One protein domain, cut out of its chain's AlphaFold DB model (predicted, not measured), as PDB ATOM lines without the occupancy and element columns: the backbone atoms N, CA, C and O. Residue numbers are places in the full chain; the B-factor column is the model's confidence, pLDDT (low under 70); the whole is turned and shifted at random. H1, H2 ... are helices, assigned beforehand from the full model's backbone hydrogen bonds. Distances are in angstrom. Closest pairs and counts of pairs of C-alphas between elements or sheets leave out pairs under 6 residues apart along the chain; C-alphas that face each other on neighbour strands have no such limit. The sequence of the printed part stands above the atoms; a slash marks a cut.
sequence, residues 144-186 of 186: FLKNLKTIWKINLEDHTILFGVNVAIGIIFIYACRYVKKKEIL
ATOM      1  N   PHE A 144     217.125  15.202 186.089       86.19
ATOM      2  CA  PHE A 144     215.772  15.247 185.533       86.19
ATOM      3  C   PHE A 144     215.706  14.625 184.131       86.19
ATOM      4  O   PHE A 144     214.824  13.819 183.851       86.19
ATOM      5  N   LEU A 145     216.678  14.930 183.264       88.81
ATOM      6  CA  LEU A 145     216.734  14.382 181.905       88.81
ATOM      7  C   LEU A 145     216.998  12.874 181.900       88.81
ATOM      8  O   LEU A 145     216.371  12.147 181.129       88.81
ATOM      9  N   LYS A 146     217.898  12.389 182.767       85.81
ATOM     10  CA  LYS A 146     218.154  10.948 182.928       85.81
ATOM     11  C   LYS A 146     216.895  10.240 183.418       85.81
ATOM     12  O   LYS A 146     216.522   9.212 182.864       85.81
ATOM     13  N   ASN A 147     216.216  10.832 184.397       86.50
ATOM     14  CA  ASN A 147     214.972  10.321 184.944       86.50
ATOM     15  C   ASN A 147     213.870  10.238 183.880       86.50
ATOM     16  O   ASN A 147     213.290   9.176 183.676       86.50
ATOM     17  N   LEU A 148     213.640  11.332 183.147       87.25
ATOM     18  CA  LEU A 148     212.661  11.381 182.067       87.25
ATOM     19  C   LEU A 148     212.973  10.322 181.005       87.25
ATOM     20  O   LEU A 148     212.096   9.548 180.641       87.25
ATOM     21  N   LYS A 149     214.233  10.219 180.563       89.56
ATOM     22  CA  LYS A 149     214.664   9.208 179.589       89.56
ATOM     23  C   LYS A 149     214.401   7.781 180.083       89.56
ATOM     24  O   LYS A 149     213.907   6.965 179.311       89.56
ATOM     25  N   THR A 150     214.716   7.481 181.343       88.88
ATOM     26  CA  THR A 150     214.470   6.162 181.940       88.88
ATOM     27  C   THR A 150     212.978   5.848 182.010       88.88
ATOM     28  O   THR A 150     212.572   4.784 181.556       88.88
ATOM     29  N   ILE A 151     212.153   6.781 182.490       85.06
ATOM     30  CA  ILE A 151     210.693   6.606 182.566       85.06
ATOM     31  C   ILE A 151     210.093   6.393 181.174       85.06
ATOM     32  O   ILE A 151     209.239   5.529 180.992       85.06
ATOM     33  N   TRP A 152     210.539   7.158 180.178       86.31
ATOM     34  CA  TRP A 152     210.093   6.987 178.795       86.31
ATOM     35  C   TRP A 152     210.498   5.627 178.233       86.31
ATOM     36  O   TRP A 152     209.671   4.973 177.608       86.31
ATOM     37  N   LYS A 153     211.735   5.185 178.486       88.38
ATOM     38  CA  LYS A 153     212.216   3.866 178.063       88.38
ATOM     39  C   LYS A 153     211.373   2.743 178.673       88.38
ATOM     40  O   LYS A 153     210.892   1.901 177.929       88.38
ATOM     41  N   ILE A 154     211.142   2.781 179.987       83.81
ATOM     42  CA  ILE A 154     210.337   1.776 180.700       83.81
ATOM     43  C   ILE A 154     208.908   1.748 180.153       83.81
ATOM     44  O   ILE A 154     208.417   0.694 179.773       83.81
ATOM     45  N   ASN A 155     208.252   2.905 180.016       81.25
ATOM     46  CA  ASN A 155     206.898   2.958 179.455       81.25
ATOM     47  C   ASN A 155     206.834   2.472 178.001       81.25
ATOM     48  O   ASN A 155     205.832   1.889 177.595       81.25
ATOM     49  N   LEU A 156     207.874   2.722 177.205       87.56
ATOM     50  CA  LEU A 156     207.935   2.251 175.826       87.56
ATOM     51  C   LEU A 156     208.100   0.726 175.753       87.56
ATOM     52  O   LEU A 156     207.454   0.101 174.915       87.56
ATOM     53  N   GLU A 157     208.940   0.145 176.613       88.75
ATOM     54  CA  GLU A 157     209.233  -1.295 176.659       88.75
ATOM     55  C   GLU A 157     208.075  -2.092 177.279       88.75
ATOM     56  O   GLU A 157     207.625  -3.070 176.688       88.75
ATOM     57  N   ASP A 158     207.533  -1.635 178.411       85.38
ATOM     58  CA  ASP A 158     206.537  -2.386 179.190       85.38
ATOM     59  C   ASP A 158     205.086  -2.042 178.801       85.38
ATOM     60  O   ASP A 158     204.160  -2.837 178.995       85.38
ATOM     61  N   HIS A 159     204.856  -0.847 178.244       86.44
ATOM     62  CA  HIS A 159     203.520  -0.298 177.981       86.44
ATOM     63  C   HIS A 159     203.393   0.347 176.589       86.44
ATOM     64  O   HIS A 159     202.713   1.365 176.427       86.44
ATOM     65  N   THR A 160     203.991  -0.261 175.557       87.56
ATOM     66  CA  THR A 160     204.086   0.295 174.191       87.56
ATOM     67  C   THR A 160     202.756   0.815 173.630       87.56
ATOM     68  O   THR A 160     202.714   1.893 173.037       87.56
ATOM     69  N   ILE A 161     201.652   0.081 173.834       85.25
ATOM     70  CA  ILE A 161     200.323   0.465 173.324       85.25
ATOM     71  C   ILE A 161     199.815   1.736 174.018       85.25
ATOM     72  O   ILE A 161     199.424   2.688 173.343       85.25
ATOM     73  N   LEU A 162     199.851   1.777 175.355       76.81
ATOM     74  CA  LEU A 162     199.411   2.942 176.134       76.81
ATOM     75  C   LEU A 162     200.273   4.166 175.825       76.81
ATOM     76  O   LEU A 162     199.754   5.271 175.663       76.81
ATOM     77  N   PHE A 163     201.581   3.962 175.685       80.50
ATOM     78  CA  PHE A 163     202.501   5.005 175.262       80.50
ATOM     79  C   PHE A 163     202.118   5.566 173.882       80.50
ATOM     80  O   PHE A 163     201.971   6.780 173.737       80.50
ATOM     81  N   GLY A 164     201.869   4.702 172.892       80.12
ATOM     82  CA  GLY A 164     201.448   5.113 171.548       80.12
ATOM     83  C   GLY A 164     200.135   5.903 171.537       80.12
ATOM     84  O   GLY A 164     200.048   6.942 170.881       80.12
ATOM     85  N   VAL A 165     199.137   5.465 172.312       84.00
ATOM     86  CA  VAL A 165     197.856   6.177 172.469       84.00
ATOM     87  C   VAL A 165     198.068   7.570 173.069       84.00
ATOM     88  O   VAL A 165     197.556   8.550 172.529       84.00
ATOM     89  N   ASN A 166     198.867   7.688 174.131       78.31
ATOM     90  CA  ASN A 166     199.157   8.977 174.767       78.31
ATOM     91  C   ASN A 166     199.873   9.947 173.817       78.31
ATOM     92  O   ASN A 166     199.532  11.131 173.769       78.31
ATOM     93  N   VAL A 167     200.825   9.452 173.021       81.31
ATOM     94  CA  VAL A 167     201.509  10.257 171.996       81.31
ATOM     95  C   VAL A 167     200.517  10.745 170.937       81.31
ATOM     96  O   VAL A 167     200.516  11.932 170.604       81.31
ATOM     97  N   ALA A 168     199.635   9.872 170.443       85.44
ATOM     98  CA  ALA A 168     198.621  10.241 169.457       85.44
ATOM     99  C   ALA A 168     197.652  11.309 169.995       85.44
ATOM    100  O   ALA A 168     197.407  12.311 169.322       85.44
ATOM    101  N   ILE A 169     197.162  11.145 171.230       83.69
ATOM    102  CA  ILE A 169     196.308  12.135 171.906       83.69
ATOM    103  C   ILE A 169     197.038  13.476 172.047       83.69
ATOM    104  O   ILE A 169     196.464  14.517 171.736       83.69
ATOM    105  N   GLY A 170     198.312  13.464 172.453       79.50
ATOM    106  CA  GLY A 170     199.125  14.676 172.567       79.50
ATOM    107  C   GLY A 170     199.266  15.427 171.238       79.50
ATOM    108  O   GLY A 170     199.110  16.647 171.196       79.50
ATOM    109  N   ILE A 171     199.488  14.707 170.135       86.88
ATOM    110  CA  ILE A 171     199.559  15.294 168.785       86.88
ATOM    111  C   ILE A 171     198.215  15.920 168.389       86.88
ATOM    112  O   ILE A 171     198.186  17.062 167.923       86.88
ATOM    113  N   ILE A 172     197.107  15.201 168.603       89.44
ATOM    114  CA  ILE A 172     195.750  15.693 168.314       89.44
ATOM    115  C   ILE A 172     195.464  16.966 169.120       89.44
ATOM    116  O   ILE A 172     194.974  17.949 168.565       89.44
ATOM    117  N   PHE A 173     195.821  16.979 170.405       86.19
ATOM    118  CA  PHE A 173     195.641  18.133 171.280       86.19
ATOM    119  C   PHE A 173     196.447  19.352 170.807       86.19
ATOM    120  O   PHE A 173     195.885  20.436 170.653       86.19
ATOM    121  N   ILE A 174     197.736  19.180 170.483       86.62
ATOM    122  CA  ILE A 174     198.580  20.259 169.941       86.62
ATOM    123  C   ILE A 174     197.971  20.826 168.653       86.62
ATOM    124  O   ILE A 174     197.923  22.046 168.471       86.62
ATOM    125  N   TYR A 175     197.484  19.960 167.763       90.69
ATOM    126  CA  TYR A 175     196.830  20.384 166.529       90.69
ATOM    127  C   TYR A 175     195.545  21.183 166.804       90.69
ATOM    128  O   TYR A 175     195.363  22.262 166.235       90.69
ATOM    129  N   ALA A 176     194.699  20.713 167.727       87.31
ATOM    130  CA  ALA A 176     193.482  21.406 168.143       87.31
ATOM    131  C   ALA A 176     193.781  22.796 168.736       87.31
ATOM    132  O   ALA A 176     193.166  23.780 168.322       87.31
ATOM    133  N   CYS A 177     194.779  22.918 169.619       84.19
ATOM    134  CA  CYS A 177     195.202  24.207 170.177       84.19
ATOM    135  C   CYS A 177     195.673  25.185 169.090       84.19
ATOM    136  O   CYS A 177     195.305  26.361 169.108       84.19
ATOM    137  N   ARG A 178     196.466  24.715 168.114       88.62
ATOM    138  CA  ARG A 178     196.913  25.556 166.987       88.62
ATOM    139  C   ARG A 178     195.744  26.003 166.111       88.62
ATOM    140  O   ARG A 178     195.750  27.136 165.637       88.62
ATOM    141  N   TYR A 179     194.753  25.136 165.908       90.19
ATOM    142  CA  TYR A 179     193.554  25.453 165.136       90.19
ATOM    143  C   TYR A 179     192.679  26.511 165.826       90.19
ATOM    144  O   TYR A 179     192.292  27.484 165.181       90.19
ATOM    145  N   VAL A 180     192.421  26.367 167.132       88.81
ATOM    146  CA  VAL A 180     191.639  27.341 167.917       88.81
ATOM    147  C   VAL A 180     192.329  28.705 167.937       88.81
ATOM    148  O   VAL A 180     191.708  29.699 167.572       88.81
ATOM    149  N   LYS A 181     193.638  28.752 168.225       82.38
ATOM    150  CA  LYS A 181     194.407  30.007 168.215       82.38
ATOM    151  C   LYS A 181     194.357  30.719 166.857       82.38
ATOM    152  O   LYS A 181     194.347  31.942 166.803       82.38
ATOM    153  N   LYS A 182     194.314  29.972 165.747       79.12
ATOM    154  CA  LYS A 182     194.180  30.556 164.403       79.12
ATOM    155  C   LYS A 182     192.810  31.213 164.188       79.12
ATOM    156  O   LYS A 182     192.749  32.198 163.464       79.12
ATOM    157  N   LYS A 183     191.740  30.685 164.792       75.69
ATOM    158  CA  LYS A 183     190.392  31.268 164.712       75.69
ATOM    159  C   LYS A 183     190.222  32.534 165.549       75.69
ATOM    160  O   LYS A 183     189.422  33.361 165.164       75.69
ATOM    161  N   GLU A 184     190.938  32.683 166.662       70.81
ATOM    162  CA  GLU A 184     190.860  33.902 167.490       70.81
ATOM    163  C   GLU A 184     191.619  35.096 166.887       70.81
ATOM    164  O   GLU A 184     191.381  36.236 167.271       70.81
ATOM    165  N   ILE A 185     192.553  34.840 165.966       62.28
ATOM    166  CA  ILE A 185     193.368  35.868 165.298       62.28
ATOM    167  C   ILE A 185     192.717  36.356 163.983       62.28
ATOM    168  O   ILE A 185     193.135  37.381 163.446       62.28
ATOM    169  N   LEU A 186     191.721  35.631 163.459       51.72
ATOM    170  CA  LEU A 186     190.980  35.945 162.228       51.72
ATOM    171  C   LEU A 186     189.615  36.554 162.553       51.72
ATOM    172  O   LEU A 186     189.221  37.482 161.816       51.72
TER     173      LEU A 186
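What this domain is: This is residues 144 to 186 of the 186 residues of an uncharacterized protein of Eubacterium plexicaudatum ASF492 (UniProt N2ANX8). A long helix, H2, and a shorter one, H1, meet near their ends at a tight link and make an open L, with the arms of the L otherwise free of each other. The printed part has 43 residues with two named helices, H1 then H2, and no named strand; its class is all helix. It is extended, with a radius of gyration of the C-alphas of 14.9 A, and flat, spanning 44 by 24 by 5 A.

Where its parts are: H2 is residues 160 to 184, 36.7 A from C-alpha 160 at (204.086, 0.295, 174.191) to C-alpha 184 at (190.860, 33.902, 167.490). H1 is residues 144 to 158, 20.9 A long, and begins at C-alpha 144 at (215.772, 15.247, 185.533).

How they stand to each other: H1 and H2 are close but not clearly touching, with 2 pairs of C-alphas within 8 A. Their closest C-alphas, those of Leu 156 and Phe 163, are 6.1 A apart. They run opposite ways at a steep tilt of 60 degrees. In H1 and H2 every O i to N i+4 pair is within hydrogen-bond range.

The domain as a whole: The C-alphas farthest apart, those of Asp 158 and Leu 186, are 44.7 A apart. The printed part has no cut. Residues 144 to 151 and 165 to 186 are among those that stand free. Mean pLDDT of the printed part is 83.5; residues 185 to 186 are under 70.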